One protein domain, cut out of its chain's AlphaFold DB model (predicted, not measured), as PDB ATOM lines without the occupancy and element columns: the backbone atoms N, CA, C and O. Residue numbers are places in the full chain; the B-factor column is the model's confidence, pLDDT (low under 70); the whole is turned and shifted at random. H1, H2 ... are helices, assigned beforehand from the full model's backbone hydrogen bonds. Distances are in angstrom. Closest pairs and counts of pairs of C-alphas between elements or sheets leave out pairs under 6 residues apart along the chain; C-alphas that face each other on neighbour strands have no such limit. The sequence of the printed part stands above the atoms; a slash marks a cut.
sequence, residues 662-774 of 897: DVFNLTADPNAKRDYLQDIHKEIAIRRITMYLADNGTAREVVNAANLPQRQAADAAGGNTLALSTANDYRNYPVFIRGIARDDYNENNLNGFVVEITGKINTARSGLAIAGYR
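This is residues 662 to 774 of the 897 residues of an uncharacterized protein of endosymbiont GvMRE of Glomus versiforme (UniProt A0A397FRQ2). Look for two long helices, H1 and H3, side by side and running the same way but shifted along their length, with only part of each alongside the other. The short helix H2 packs on H1, and a long loop, residues 694 to 732, leads from the end of H1 past H3 to H2. The 113 printed residues hold three named helices, in the order H1, H2, H3, and no named strand; the class is all helix, though the helices hold 56 residues, under half. The whole is only just loose, close to compact, with a radius of gyration of the C-alphas of 16.2 A, and its elongated outline spans 62 by 32 by 18 A.

Find C-alpha 670 at (56.833, 82.940, -10.328); from there H1, residues 670 to 693, runs 35.1 A to C-alpha 693 at (79.892, 71.755, 13.609). Further on is H2, residues 733 to 738, 8.4 A long. H3, residues 747 to 772, runs 37.6 A and ends at C-alpha 772 at (94.575, 66.267, 22.312).

Look first at residues 679 to 686 of H1, which alone touch H2; the closest C-alphas, of Ile 686 and Pro 734, are 5.7 A apart. H1 and H2 form a helical hairpin, at a shallow tilt of 8 degrees, opposite ways. Residues 682 to 693 of H1 touch residues 750 to 761 of H3, at a shallow tilt of 12 degrees, the same way; the closest C-alphas, of Ala 685 and Val 754, are 6.5 A apart. H2 and H3 are close but not clearly touching, with their closest C-alphas, of Ile 737 and Leu 750, 7.9 A apart. In H1, H2 and H3 every O i to N i+4 pair is within hydrogen-bond range.

The C-alphas farthest apart, of Ala 668 and Arg 774, are 61.9 A apart. The printed part has no cut. The link from H1 to H2 is long, 39 residues; that from H2 to H3 is short, 8 residues. Mean pLDDT of the printed part is 84.1; look for values under 70 at residues 662 to 668, 695 to 700 and 768 to 774.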
ATOM      1  N   ASP A 662      54.414  86.400   3.194       42.84
ATOM      2  CA  ASP A 662      53.614  86.581   1.955       42.84
ATOM      3  C   ASP A 662      53.540  85.399   0.946       42.84
ATOM      4  O   ASP A 662      53.035  85.547  -0.174       42.84
ATOM      5  N   VAL A 663      53.958  84.190   1.343       48.88
ATOM      6  CA  VAL A 663      54.176  83.034   0.448       48.88
ATOM      7  C   VAL A 663      52.934  82.582  -0.323       48.88
ATOM      8  O   VAL A 663      53.039  82.013  -1.411       48.88
ATOM      9  N   PHE A 664      51.738  82.875   0.179       46.25
ATOM     10  CA  PHE A 664      50.495  82.395  -0.425       46.25
ATOM     11  C   PHE A 664      49.873  83.325  -1.476       46.25
ATOM     12  O   PHE A 664      48.916  82.918  -2.130       46.25
ATOM     13  N   ASN A 665      50.449  84.506  -1.738       49.50
ATOM     14  CA  ASN A 665      50.135  85.289  -2.947       49.50
ATOM     15  C   ASN A 665      51.141  85.058  -4.097       49.50
ATOM     16  O   ASN A 665      51.004  85.640  -5.175       49.50
ATOM     17  N   LEU A 666      52.128  84.169  -3.912       51.16
ATOM     18  CA  LEU A 666      53.201  83.887  -4.878       51.16
ATOM     19  C   LEU A 666      52.755  83.107  -6.128       51.16
ATOM     20  O   LEU A 666      53.550  82.913  -7.047       51.16
ATOM     21  N   THR A 667      51.496  82.673  -6.219       53.78
ATOM     22  CA  THR A 667      50.926  82.114  -7.459       53.78
ATOM     23  C   THR A 667      50.920  83.129  -8.603       53.78
ATOM     24  O   THR A 667      50.996  82.724  -9.760       53.78
ATOM     25  N   ALA A 668      50.865  84.430  -8.296       64.81
ATOM     26  CA  ALA A 668      50.883  85.496  -9.294       64.81
ATOM     27  C   ALA A 668      52.299  85.909  -9.737       64.81
ATOM     28  O   ALA A 668      52.447  86.454 -10.830       64.81
ATOM     29  N   ASP A 669      53.332  85.634  -8.930       76.81
ATOM     30  CA  ASP A 669      54.718  85.996  -9.240       76.81
ATOM     31  C   ASP A 669      55.669  84.782  -9.138       76.81
ATOM     32  O   ASP A 669      56.222  84.487  -8.069       76.81
ATOM     33  N   PRO A 670      55.912  84.076 -10.263       75.38
ATOM     34  CA  PRO A 670      56.833  82.940 -10.328       75.38
ATOM     35  C   PRO A 670      58.249  83.264  -9.837       75.38
ATOM     36  O   PRO A 670      58.953  82.378  -9.349       75.38
ATOM     37  N   ASN A 671      58.669  84.526  -9.958       80.50
ATOM     38  CA  ASN A 671      59.980  84.980  -9.525       80.50
ATOM     39  C   ASN A 671      60.076  84.992  -8.000       80.50
ATOM     40  O   ASN A 671      61.043  84.466  -7.459       80.50
ATOM     41  N   ALA A 672      59.059  85.506  -7.316       76.81
ATOM     42  CA  ALA A 672      59.040  85.544  -5.863       76.81
ATOM     43  C   ALA A 672      58.867  84.134  -5.249       76.81
ATOM     44  O   ALA A 672      59.516  83.817  -4.253       76.81
ATOM     45  N   LYS A 673      58.111  83.227  -5.898       76.75
ATOM     46  CA  LYS A 673      58.065  81.797  -5.509       76.75
ATOM     47  C   LYS A 673      59.429  81.120  -5.602       76.75
ATOM     48  O   LYS A 673      59.817  80.379  -4.700       76.75
ATOM     49  N   ARG A 674      60.140  81.339  -6.709       82.62
ATOM     50  CA  ARG A 674      61.484  80.793  -6.909       82.62
ATOM     51  C   ARG A 674      62.432  81.282  -5.819       82.62
ATOM     52  O   ARG A 674      63.121  80.461  -5.230       82.62
ATOM     53  N   ASP A 675      62.432  82.580  -5.539       84.69
ATOM     54  CA  ASP A 675      63.368  83.203  -4.593       84.69
ATOM     55  C   ASP A 675      63.148  82.684  -3.181       84.69
ATOM     56  O   ASP A 675      64.094  82.286  -2.510       84.69
ATOM     57  N   TYR A 676      61.882  82.543  -2.796       84.94
ATOM     58  CA  TYR A 676      61.508  81.923  -1.539       84.94
ATOM     59  C   TYR A 676      62.059  80.494  -1.387       84.94
ATOM     60  O   TYR A 676      62.647  80.150  -0.362       84.94
ATOM     61  N   LEU A 677      61.920  79.654  -2.420       87.50
ATOM     62  CA  LEU A 677      62.450  78.286  -2.397       87.50
ATOM     63  C   LEU A 677      63.986  78.259  -2.347       87.50
ATOM     64  O   LEU A 677      64.562  77.414  -1.658       87.50
ATOM     65  N   GLN A 678      64.650  79.183  -3.047       92.31
ATOM     66  CA  GLN A 678      66.105  79.331  -2.991       92.31
ATOM     67  C   GLN A 678      66.567  79.723  -1.583       92.31
ATOM     68  O   GLN A 678      67.522  79.136  -1.072       92.31
ATOM     69  N   ASP A 679      65.880  80.666  -0.940       91.12
ATOM     70  CA  ASP A 679      66.214  81.133   0.405       91.12
ATOM     71  C   ASP A 679      65.965  80.053   1.464       91.12
ATOM     72  O   ASP A 679      66.825  79.826   2.317       91.12
ATOM     73  N   ILE A 680      64.881  79.277   1.347       93.81
ATOM     74  CA  ILE A 680      64.687  78.077   2.175       93.81
ATOM     75  C   ILE A 680      65.857  77.105   2.014       93.81
ATOM     76  O   ILE A 680      66.384  76.607   3.013       93.81
ATOM     77  N   HIS A 681      66.274  76.801   0.780       95.56
ATOM     78  CA  HIS A 681      67.348  75.833   0.570       95.56
ATOM     79  C   HIS A 681      68.683  76.331   1.148       95.56
ATOM     80  O   HIS A 681      69.397  75.563   1.799       95.56
ATOM     81  N   LYS A 682      68.984  77.630   1.002       96.25
ATOM     82  CA  LYS A 682      70.134  78.285   1.648       96.25
ATOM     83  C   LYS A 682      70.102  78.111   3.169       96.25
ATOM     84  O   LYS A 682      71.106  77.696   3.750       96.25
ATOM     85  N   GLU A 683      68.963  78.344   3.819       95.62
ATOM     86  CA  GLU A 683      68.839  78.180   5.275       95.62
ATOM     87  C   GLU A 683      68.950  76.715   5.724       95.62
ATOM     88  O   GLU A 683      69.628  76.421   6.714       95.62
ATOM     89  N   ILE A 684      68.385  75.767   4.964       93.44
ATOM     90  CA  ILE A 684      68.565  74.326   5.217       93.44
ATOM     91  C   ILE A 684      70.051  73.948   5.147       93.44
ATOM     92  O   ILE A 684      70.552  73.239   6.027       93.44
ATOM     93  N   ALA A 685      70.778  74.427   4.133       95.75
ATOM     94  CA  ALA A 685      72.209  74.172   3.973       95.75
ATOM     95  C   ALA A 685      73.024  74.734   5.153       95.75
ATOM     96  O   ALA A 685      73.832  74.015   5.750       95.75
ATOM     97  N   ILE A 686      72.754  75.980   5.559       96.56
ATOM     98  CA  ILE A 686      73.373  76.611   6.736       96.56
ATOM     99  C   ILE A 686      73.096  75.784   7.990       96.56
ATOM    100  O   ILE A 686      74.008  75.521   8.783       96.56
ATOM    101  N   ARG A 687      71.856  75.325   8.182       91.62
ATOM    102  CA  ARG A 687      71.491  74.536   9.358       91.62
ATOM    103  C   ARG A 687      72.198  73.187   9.382       91.62
ATOM    104  O   ARG A 687      72.713  72.816  10.435       91.62
ATOM    105  N   ARG A 688      72.295  72.493   8.242       91.12
ATOM    106  CA  ARG A 688      73.060  71.241   8.119       91.12
ATOM    107  C   ARG A 688      74.509  71.442   8.548       91.12
ATOM    108  O   ARG A 688      74.974  70.727   9.430       91.12
ATOM    109  N   ILE A 689      75.197  72.449   8.010       94.56
ATOM    110  CA  ILE A 689      76.591  72.753   8.380       94.56
ATOM    111  C   ILE A 689      76.703  73.062   9.879       94.56
ATOM    112  O   ILE A 689      77.578  72.530  10.558       94.56
ATOM    113  N   THR A 690      75.774  73.854  10.420       94.25
ATOM    114  CA  THR A 690      75.732  74.192  11.853       94.25
ATOM    115  C   THR A 690      75.595  72.942  12.723       94.25
ATOM    116  O   THR A 690      76.303  72.793  13.717       94.25
ATOM    117  N   MET A 691      74.724  72.007  12.332       87.81
ATOM    118  CA  MET A 691      74.567  70.723  13.018       87.81
ATOM    119  C   MET A 691      75.814  69.846  12.899       87.81
ATOM    120  O   MET A 691      76.123  69.123  13.841       87.81
ATOM    121  N   TYR A 692      76.533  69.905  11.775       88.62
ATOM    122  CA  TYR A 692      77.798  69.194  11.605       88.62
ATOM    123  C   TYR A 692      78.933  69.783  12.441       88.62
ATOM    124  O   TYR A 692      79.820  69.021  12.812       88.62
ATOM    125  N   LEU A 693      78.918  71.084  12.737       88.81
ATOM    126  CA  LEU A 693      79.892  71.755  13.609       88.81
ATOM    127  C   LEU A 693      79.631  71.490  15.098       88.81
ATOM    128  O   LEU A 693      80.579  71.322  15.868       88.81
ATOM    129  N   ALA A 694      78.356  71.438  15.489       83.56
ATOM    130  CA  ALA A 694      77.938  71.149  16.856       83.56
ATOM    131  C   ALA A 694      78.261  69.698  17.269       83.56
ATOM    132  O   ALA A 694      78.243  68.776  16.449       83.56
ATOM    133  N   ASP A 695      78.542  69.494  18.558       67.12
ATOM    134  CA  ASP A 695      78.569  68.160  19.162       67.12
ATOM    135  C   ASP A 695      77.122  67.712  19.399       67.12
ATOM    136  O   ASP A 695      76.407  68.282  20.222       67.12
ATOM    137  N   ASN A 696      76.674  66.714  18.635       56.94
ATOM    138  CA  ASN A 696      75.332  66.138  18.767       56.94
ATOM    139  C   ASN A 696      75.298  64.884  19.660       56.94
ATOM    140  O   ASN A 696      74.278  64.195  19.710       56.94
ATOM    141  N   GLY A 697      76.373  64.582  20.393       48.97
ATOM    142  CA  GLY A 697      76.388  63.502  21.370       48.97
ATOM    143  C   GLY A 697      77.748  62.832  21.482       48.97
ATOM    144  O   GLY A 697      78.078  61.981  20.664       48.97
ATOM    145  N   THR A 698      78.480  63.191  22.540       49.56
ATOM    146  CA  THR A 698      79.505  62.425  23.285       49.56
ATOM    147  C   THR A 698      80.709  61.840  22.536       49.56
ATOM    148  O   THR A 698      81.657  61.435  23.197       49.56
ATOM    149  N   ALA A 699      80.734  61.808  21.204       58.03
ATOM    150  CA  ALA A 699      81.810  61.188  20.425       58.03
ATOM    151  C   ALA A 699      82.408  62.097  19.340       58.03
ATOM    152  O   ALA A 699      83.458  61.772  18.788       58.03
ATOM    153  N   ARG A 700      81.762  63.219  18.994       64.94
ATOM    154  CA  ARG A 700      82.251  64.127  17.946       64.94
ATOM    155  C   ARG A 700      82.604  65.471  18.559       64.94
ATOM    156  O   ARG A 700      81.717  66.247  18.888       64.94
ATOM    157  N   GLU A 701      83.899  65.751  18.663       78.44
ATOM    158  CA  GLU A 701      84.410  67.029  19.162       78.44
ATOM    159  C   GLU A 701      83.741  68.220  18.448       78.44
ATOM    160  O   GLU A 701      83.531  68.209  17.224       78.44
ATOM    161  N   VAL A 702      83.395  69.249  19.232       84.25
ATOM    162  CA  VAL A 702      82.860  70.517  18.723       84.25
ATOM    163  C   VAL A 702      83.930  71.191  17.871       84.25
ATOM    164  O   VAL A 702      85.025  71.481  18.355       84.25
ATOM    165  N   VAL A 703      83.602  71.514  16.620       87.88
ATOM    166  CA  VAL A 703      84.478  72.328  15.769       87.88
ATOM    167  C   VAL A 703      83.955  73.753  15.767       87.88
ATOM    168  O   VAL A 703      82.853  74.027  15.300       87.88
ATOM    169  N   ASN A 704      84.760  74.689  16.266       89.81
ATOM    170  CA  ASN A 704      84.464  76.105  16.094       89.81
ATOM    171  C   ASN A 704      84.630  76.472  14.609       89.81
ATOM    172  O   ASN A 704      85.688  76.217  14.034       89.81
ATOM    173  N   ALA A 705      83.624  77.105  13.998       90.75
ATOM    174  CA  ALA A 705      83.684  77.566  12.608       90.75
ATOM    175  C   ALA A 705      84.924  78.437  12.325       90.75
ATOM    176  O   ALA A 705      85.510  78.346  11.248       90.75
ATOM    177  N   ALA A 706      85.385  79.223  13.308       91.38
ATOM    178  CA  ALA A 706      86.599  80.034  13.195       91.38
ATOM    179  C   ALA A 706      87.885  79.202  13.007       91.38
ATOM    180  O   ALA A 706      88.857  79.699  12.436       91.38
ATOM    181  N   ASN A 707      87.878  77.938  13.446       89.56
ATOM    182  CA  ASN A 707      89.001  77.006  13.332       89.56
ATOM    183  C   ASN A 707      89.001  76.234  12.009       89.56
ATOM    184  O   ASN A 707      89.960  75.513  11.732       89.56
ATOM    185  N   LEU A 708      87.961  76.372  11.179       94.19
ATOM    186  CA  LEU A 708      87.985  75.794   9.842       94.19
ATOM    187  C   LEU A 708      89.145  76.394   9.032       94.19
ATOM    188  O   LEU A 708      89.513  77.562   9.231       94.19
ATOM    189  N   PRO A 709      89.752  75.627   8.112       94.00
ATOM    190  CA  PRO A 709      90.736  76.183   7.195       94.00
ATOM    191  C   PRO A 709      90.116  77.326   6.381       94.00
ATOM    192  O   PRO A 709      88.899  77.457   6.272       94.00
ATOM    193  N   GLN A 710      90.958  78.185   5.818       95.12
ATOM    194  CA  GLN A 710      90.488  79.105   4.789       95.12
ATOM    195  C   GLN A 710      90.180  78.322   3.518       95.12
ATOM    196  O   GLN A 710      90.969  77.455   3.132       95.12
ATOM    197  N   ARG A 711      89.059  78.645   2.872       96.19
ATOM    198  CA  ARG A 711      88.667  78.027   1.607       96.19
ATOM    199  C   ARG A 711      89.673  78.403   0.527       96.19
ATOM    200  O   ARG A 711      89.986  79.582   0.362       96.19
ATOM    201  N   GLN A 712      90.216  77.409  -0.166       94.75
ATOM    202  CA  GLN A 712      91.222  77.617  -1.206       94.75
ATOM    203  C   GLN A 712      90.589  77.551  -2.598       94.75
ATOM    204  O   GLN A 712      89.564  76.902  -2.795       94.75
ATOM    205  N   ALA A 713      91.240  78.150  -3.600       92.75
ATOM    206  CA  ALA A 713      90.798  78.050  -4.995       92.75
ATOM    207  C   ALA A 713      90.716  76.593  -5.488       92.75
ATOM    208  O   ALA A 713      89.843  76.265  -6.281       92.75
ATOM    209  N   ALA A 714      91.584  75.714  -4.974       91.50
ATOM    210  CA  ALA A 714      91.557  74.285  -5.272       91.50
ATOM    211  C   ALA A 714      90.297  73.582  -4.741       91.50
ATOM    212  O   ALA A 714      89.830  72.642  -5.374       91.50
ATOM    213  N   ASP A 715      89.729  74.047  -3.622       90.25
ATOM    214  CA  ASP A 715      88.475  73.496  -3.103       90.25
ATOM    215  C   ASP A 715      87.306  73.860  -4.035       90.25
ATOM    216  O   ASP A 715      86.481  73.016  -4.364       90.25
ATOM    217  N   ALA A 716      87.298  75.095  -4.551       89.31
ATOM    218  CA  ALA A 716      86.275  75.590  -5.472       89.31
ATOM    219  C   ALA A 716      86.453  75.129  -6.937       89.31
ATOM    220  O   ALA A 716      85.604  75.412  -7.781       89.31
ATOM    221  N   ALA A 717      87.547  74.433  -7.267       82.88
ATOM    222  CA  ALA A 717      87.876  74.041  -8.641       82.88
ATOM    223  C   ALA A 717      87.058  72.842  -9.159       82.88
ATOM    224  O   ALA A 717      87.064  72.575 -10.359       82.88
ATOM    225  N   GLY A 718      86.345  72.126  -8.281       73.38
ATOM    226  CA  GLY A 718      85.629  70.886  -8.608       73.38
ATOM    227  C   GLY A 718      84.375  71.035  -9.479       73.38
ATOM    228  O   GLY A 718      83.724  70.031  -9.755       73.38
ATOM    229  N   GLY A 719      84.003  72.252  -9.896       75.19
ATOM    230  CA  GLY A 719      82.854  72.545 -10.770       75.19
ATOM    231  C   GLY A 719      81.473  72.358 -10.125       75.19
ATOM    232  O   GLY A 719      80.568  73.132 -10.406       75.19
ATOM    233  N   ASN A 720      81.333  71.398  -9.210       89.50
ATOM    234  CA  ASN A 720      80.107  71.081  -8.479       89.50
ATOM    235  C   ASN A 720      80.141  71.679  -7.070       89.50
ATOM    236  O   ASN A 720      79.972  70.970  -6.088       89.50
ATOM    237  N   THR A 721      80.461  72.962  -6.946       94.56
ATOM    238  CA  THR A 721      80.485  73.682  -5.666       94.56
ATOM    239  C   THR A 721      80.329  75.175  -5.927       94.56
ATOM    240  O   THR A 721      80.490  75.639  -7.056       94.56
ATOM    241  N   LEU A 722      79.988  75.952  -4.902       94.12
ATOM    242  CA  LEU A 722      79.868  77.404  -5.029       94.12
ATOM    243  C   LEU A 722      81.215  78.017  -5.421       94.12
ATOM    244  O   LEU A 722      82.253  77.617  -4.893       94.12
ATOM    245  N   ALA A 723      81.217  79.019  -6.298       92.69
ATOM    246  CA  ALA A 723      82.444  79.729  -6.645       92.69
ATOM    247  C   ALA A 723      83.105  80.323  -5.390       92.69
ATOM    248  O   ALA A 723      82.428  80.695  -4.430       92.69
ATOM    249  N   LEU A 724      84.436  80.387  -5.376       93.00
ATOM    250  CA  LEU A 724      85.164  81.044  -4.294       93.00
ATOM    251  C   LEU A 724      84.820  82.540  -4.292       93.00
ATOM    252  O   LEU A 724      85.088  83.225  -5.277       93.00
ATOM    253  N   SER A 725      84.267  83.046  -3.190       93.00
ATOM    254  CA  SER A 725      84.079  84.484  -2.976       93.00
ATOM    255  C   SER A 725      85.273  85.055  -2.222       93.00
ATOM    256  O   SER A 725      85.944  85.975  -2.693       93.00
ATOM    257  N   THR A 726      85.588  84.474  -1.065       92.19
ATOM    258  CA  THR A 726      86.688  84.903  -0.203       92.19
ATOM    259  C   THR A 726      87.390  83.709   0.439       92.19
ATOM    260  O   THR A 726      86.847  82.616   0.572       92.19
ATOM    261  N   ALA A 727      88.593  83.930   0.968       89.44
ATOM    262  CA  ALA A 727      89.277  82.912   1.768       89.44
ATOM    263  C   ALA A 727      88.492  82.513   3.043       89.44
ATOM    264  O   ALA A 727      88.759  81.470   3.639       89.44
ATOM    265  N   ASN A 728      87.521  83.324   3.483       93.88
ATOM    266  CA  ASN A 728      86.758  83.101   4.710       93.88
ATOM    267  C   ASN A 728      85.424  82.372   4.488       93.88
ATOM    268  O   ASN A 728      84.679  82.215   5.452       93.88
ATOM    269  N   ASP A 729      85.132  81.888   3.279       95.44
ATOM    270  CA  ASP A 729      83.837  81.281   2.936       95.44
ATOM    271  C   ASP A 729      83.454  80.100   3.846       95.44
ATOM    272  O   ASP A 729      82.292  79.964   4.212       95.44
ATOM    273  N   TYR A 730      84.413  79.282   4.305       96.81
ATOM    274  CA  TYR A 730      84.127  78.238   5.301       96.81
ATOM    275  C   TYR A 730      83.858  78.797   6.699       96.81
ATOM    276  O   TYR A 730      82.945  78.356   7.390       96.81
ATOM    277  N   ARG A 731      84.659  79.772   7.136       95.38
ATOM    278  CA  ARG A 731      84.574  80.345   8.491       95.38
ATOM    279  C   ARG A 731      83.332  81.207   8.671       95.38
ATOM    280  O   ARG A 731      82.838  81.346   9.784       95.38
ATOM    281  N   ASN A 732      82.843  81.776   7.573       96.38
ATOM    282  CA  ASN A 732      81.671  82.633   7.517       96.38
ATOM    283  C   ASN A 732      80.608  82.072   6.559       96.38
ATOM    284  O   ASN A 732      79.934  82.826   5.853       96.38
ATOM    285  N   TYR A 733      80.453  80.742   6.544       97.12
ATOM    286  CA  TYR A 733      79.517  80.045   5.661       97.12
ATOM    287  C   TYR A 733      78.071  80.574   5.716       97.12
ATOM    288  O   TYR A 733      77.447  80.584   4.657       97.12
ATOM    289  N   PRO A 734      77.509  81.071   6.848       96.69
ATOM    290  CA  PRO A 734      76.145  81.597   6.836       96.69
ATOM    291  C   PRO A 734      76.025  82.860   5.986       96.69
ATOM    292  O   PRO A 734      75.074  83.006   5.226       96.69
ATOM    293  N   VAL A 735      77.002  83.765   6.089       96.19
ATOM    294  CA  VAL A 735      77.026  85.004   5.300       96.19
ATOM    295  C   VAL A 735      77.344  84.696   3.843       96.19
ATOM    296  O   VAL A 735      76.710  85.262   2.959       96.19
ATOM    297  N   PHE A 736      78.273  83.773   3.588       97.00
ATOM    298  CA  PHE A 736      78.612  83.342   2.235       97.00
ATOM    299  C   PHE A 736      77.406  82.718   1.512       97.00
ATOM    300  O   PHE A 736      77.072  83.153   0.415       97.00
ATOM    301  N   ILE A 737      76.698  81.771   2.145       97.38
ATOM    302  CA  ILE A 737      75.528  81.104   1.549       97.38
ATOM    303  C   ILE A 737      74.356  82.078   1.358       97.38
ATOM    304  O   ILE A 737      73.735  82.086   0.295       97.38
ATOM    305  N   ARG A 738      74.057  82.939   2.342       96.75
ATOM    306  CA  ARG A 738      73.009  83.972   2.194       96.75
ATOM    307  C   ARG A 738      73.354  85.002   1.120       96.75
ATOM    308  O   ARG A 738      72.459  85.510   0.458       96.75
ATOM    309  N   GLY A 739      74.644  85.285   0.944       95.62
ATOM    310  CA  GLY A 739      75.164  86.230  -0.040       95.62
ATOM    311  C   GLY A 739      75.170  85.725  -1.483       95.62
ATOM    312  O   GLY A 739      75.481  86.514  -2.371       95.62
ATOM    313  N   ILE A 740      74.834  84.452  -1.741       94.06
ATOM    314  CA  ILE A 740      74.697  83.927  -3.106       94.06
ATOM    315  C   ILE A 740      73.608  84.728  -3.817       94.06
ATOM    316  O   ILE A 740      72.432  84.678  -3.426       94.06
ATOM    317  N   ALA A 741      74.008  85.458  -4.859       90.31
ATOM    318  CA  ALA A 741      73.075  86.204  -5.678       90.31
ATOM    319  C   ALA A 741      72.067  85.246  -6.311       90.31
ATOM    320  O   ALA A 741      72.364  84.097  -6.630       90.31
ATOM    321  N   ARG A 742      70.852  85.746  -6.500       84.50
ATOM    322  CA  ARG A 742      69.728  85.004  -7.066       84.50
ATOM    323  C   ARG A 742      70.079  84.252  -8.355       84.50
ATOM    324  O   ARG A 742      69.733  83.084  -8.501       84.50
ATOM    325  N   ASP A 743      70.762  84.934  -9.268       87.31
ATOM    326  CA  ASP A 743      71.098  84.393 -10.587       87.31
ATOM    327  C   ASP A 743      72.311  83.446 -10.540       87.31
ATOM    328  O   ASP A 743      72.502  82.646 -11.452       87.31
ATOM    329  N   ASP A 744      73.071  83.474  -9.440       86.56
ATOM    330  CA  ASP A 744      74.207  82.585  -9.176       86.56
ATOM    331  C   ASP A 744      73.801  81.342  -8.359       86.56
ATOM    332  O   ASP A 744      74.613  80.435  -8.142       86.56
ATOM    333  N   TYR A 745      72.551  81.275  -7.884       92.44
ATOM    334  CA  TYR A 745      72.050  80.117  -7.154       92.44
ATOM    335  C   TYR A 745      71.939  78.903  -8.080       92.44
ATOM    336  O   TYR A 745      71.226  78.900  -9.083       92.44
ATOM    337  N   ASN A 746      72.588  77.819  -7.669       94.44
ATOM    338  CA  ASN A 746      72.467  76.513  -8.289       94.44
ATOM    339  C   ASN A 746      72.409  75.454  -7.183       94.44
ATOM    340  O   ASN A 746      73.285  75.402  -6.316       94.44
ATOM    341  N   GLU A 747      71.371  74.618  -7.210       92.75
ATOM    342  CA  GLU A 747      71.131  73.587  -6.197       92.75
ATOM    343  C   GLU A 747      72.305  72.604  -6.076       92.75
ATOM    344  O   GLU A 747      72.737  72.298  -4.963       92.75
ATOM    345  N   ASN A 748      72.870  72.168  -7.206       95.19
ATOM    346  CA  ASN A 748      74.012  71.256  -7.229       95.19
ATOM    347  C   ASN A 748      75.253  71.913  -6.623       95.19
ATOM    348  O   ASN A 748      75.968  71.276  -5.855       95.19
ATOM    349  N   ASN A 749      75.477  73.199  -6.904       95.75
ATOM    350  CA  ASN A 749      76.618  73.927  -6.350       95.75
ATOM    351  C   ASN A 749      76.473  74.152  -4.841       95.75
ATOM    352  O   ASN A 749      77.452  74.009  -4.112       95.75
ATOM    353  N   LEU A 750      75.266  74.467  -4.352       96.81
ATOM    354  CA  LEU A 750      75.018  74.629  -2.917       96.81
ATOM    355  C   LEU A 750      75.178  73.297  -2.168       96.81
ATOM    356  O   LEU A 750      75.876  73.244  -1.157       96.81
ATOM    357  N   ASN A 751      74.595  72.212  -2.684       95.75
ATOM    358  CA  ASN A 751      74.757  70.874  -2.106       95.75
ATOM    359  C   ASN A 751      76.219  70.415  -2.134       95.75
ATOM    360  O   ASN A 751      76.727  69.889  -1.142       95.75
ATOM    361  N   GLY A 752      76.917  70.673  -3.236       95.56
ATOM    362  CA  GLY A 752      78.338  70.397  -3.363       95.56
ATOM    363  C   GLY A 752      79.199  71.175  -2.370       95.56
ATOM    364  O   GLY A 752      80.078  70.590  -1.740       95.56
ATOM    365  N   PHE A 753      78.880  72.449  -2.116       96.94
ATOM    366  CA  PHE A 753      79.541  73.231  -1.069       96.94
ATOM    367  C   PHE A 753      79.298  72.656   0.336       96.94
ATOM    368  O   PHE A 753      80.220  72.621   1.151       96.94
ATOM    369  N   VAL A 754      78.089  72.157   0.628       96.81
ATOM    370  CA  VAL A 754      77.798  71.474   1.903       96.81
ATOM    371  C   VAL A 754      78.664  70.216   2.061       96.81
ATOM    372  O   VAL A 754      79.239  69.992   3.128       96.81
ATOM    373  N   VAL A 755      78.818  69.405   1.013       95.31
ATOM    374  CA  VAL A 755      79.699  68.222   1.050       95.31
ATOM    375  C   VAL A 755      81.164  68.634   1.240       95.31
ATOM    376  O   VAL A 755      81.850  68.106   2.113       95.31
ATOM    377  N   GLU A 756      81.625  69.634   0.493       95.38
ATOM    378  CA  GLU A 756      82.982  70.181   0.586       95.38
ATOM    379  C   GLU A 756      83.324  70.635   2.019       95.38
ATOM    380  O   GLU A 756      84.305  70.168   2.609       95.38
ATOM    381  N   ILE A 757      82.493  71.496   2.623       96.00
ATOM    382  CA  ILE A 757      82.749  72.022   3.971       96.00
ATOM    383  C   ILE A 757      82.624  70.939   5.049       96.00
ATOM    384  O   ILE A 757      83.408  70.938   5.999       96.00
ATOM    385  N   THR A 758      81.704  69.977   4.911       93.69
ATOM    386  CA  THR A 758      81.600  68.852   5.862       93.69
ATOM    387  C   THR A 758      82.852  67.973   5.852       93.69
ATOM    388  O   THR A 758      83.312  67.563   6.922       93.69
ATOM    389  N   GLY A 759      83.487  67.786   4.689       92.50
ATOM    390  CA  GLY A 759      84.811  67.169   4.590       92.50
ATOM    391  C   GLY A 759      85.866  67.919   5.409       92.50
ATOM    392  O   GLY A 759      86.589  67.309   6.199       92.50
ATOM    393  N   LYS A 760      85.902  69.256   5.313       94.12
ATOM    394  CA  LYS A 760      86.843  70.089   6.088       94.12
ATOM    395  C   LYS A 760      86.558  70.085   7.588       94.12
ATOM    396  O   LYS A 760      87.502  70.100   8.375       94.12
ATOM    397  N   ILE A 761      85.288  70.030   7.993       93.38
ATOM    398  CA  ILE A 761      84.896  69.869   9.401       93.38
ATOM    399  C   ILE A 761      85.466  68.558   9.953       93.38
ATOM    400  O   ILE A 761      86.060  68.555  11.030       93.38
ATOM    401  N   ASN A 762      85.347  67.456   9.209       89.44
ATOM    402  CA  ASN A 762      85.892  66.164   9.631       89.44
ATOM    403  C   ASN A 762      87.426  66.175   9.720       89.44
ATOM    404  O   ASN A 762      87.978  65.630  10.674       89.44
ATOM    405  N   THR A 763      88.120  66.846   8.794       87.94
ATOM    406  CA  THR A 763      89.578  67.047   8.892       87.94
ATOM    407  C   THR A 763      89.970  67.893  10.107       87.94
ATOM    408  O   THR A 763      90.961  67.605  10.772       87.94
ATOM    409  N   ALA A 764      89.196  68.933  10.433       87.94
ATOM    410  CA  ALA A 764      89.446  69.744  11.624       87.94
ATOM    411  C   ALA A 764      89.271  68.920  12.912       87.94
ATOM    412  O   ALA A 764      90.094  69.035  13.818       87.94
ATOM    413  N   ARG A 765      88.260  68.040  12.970       86.00
ATOM    414  CA  ARG A 765      88.062  67.098  14.088       86.00
ATOM    415  C   ARG A 765      89.231  66.139  14.260       86.00
ATOM    416  O   ARG A 765      89.720  65.977  15.368       86.00
ATOM    417  N   SER A 766      89.703  65.511  13.183       80.12
ATOM    418  CA  SER A 766      90.834  64.583  13.290       80.12
ATOM    419  C   SER A 766      92.124  65.293  13.713       80.12
ATOM    420  O   SER A 766      92.902  64.740  14.489       80.12
ATOM    421  N   GLY A 767      92.327  66.540  13.278       74.56
ATOM    422  CA  GLY A 767      93.432  67.379  13.743       74.56
ATOM    423  C   GLY A 767      93.361  67.713  15.239       74.56
ATOM    424  O   GLY A 767      94.393  67.687  15.912       74.56
ATOM    425  N   LEU A 768      92.163  67.989  15.767       62.62
ATOM    426  CA  LEU A 768      91.938  68.240  17.196       62.62
ATOM    427  C   LEU A 768      92.168  66.981  18.042       62.62
ATOM    428  O   LEU A 768      92.901  67.062  19.027       62.62
ATOM    429  N   ALA A 769      91.678  65.820  17.599       59.28
ATOM    430  CA  ALA A 769      91.929  64.546  18.269       59.28
ATOM    431  C   ALA A 769      93.439  64.255  18.381       59.28
ATOM    432  O   ALA A 769      93.945  63.960  19.460       59.28
ATOM    433  N   ILE A 770      94.204  64.429  17.294       58.06
ATOM    434  CA  ILE A 770      95.666  64.227  17.305       58.06
ATOM    435  C   ILE A 770      96.374  65.252  18.210       58.06
ATOM    436  O   ILE A 770      97.361  64.915  18.867       58.06
ATOM    437  N   ALA A 771      95.886  66.495  18.270       54.53
ATOM    438  CA  ALA A 771      96.435  67.521  19.155       54.53
ATOM    439  C   ALA A 771      96.125  67.248  20.639       54.53
ATOM    440  O   ALA A 771      96.988  67.495  21.480       54.53
ATOM    441  N   GLY A 772      94.955  66.688  20.959       50.41
ATOM    442  CA  GLY A 772      94.575  66.267  22.312       50.41
ATOM    443  C   GLY A 772      95.425  65.113  22.856       50.41
ATOM    444  O   GLY A 772      95.685  65.054  24.054       50.41
ATOM    445  N   TYR A 773      95.946  64.250  21.978       47.88
ATOM    446  CA  TYR A 773      96.895  63.190  22.345       47.88
ATOM    447  C   TYR A 773      98.338  63.682  22.559       47.88
ATOM    448  O   TYR A 773      99.189  62.914  23.018       47.88
ATOM    449  N   ARG A 774      98.660  64.953  22.276       38.62
ATOM    450  CA  ARG A 774      99.999  65.494  22.549       38.62
ATOM    451  C   ARG A 774     100.136  65.924  24.016       38.62
ATOM    452  O   ARG A 774      99.808  67.043  24.386       38.62
TER     453      ARG A 774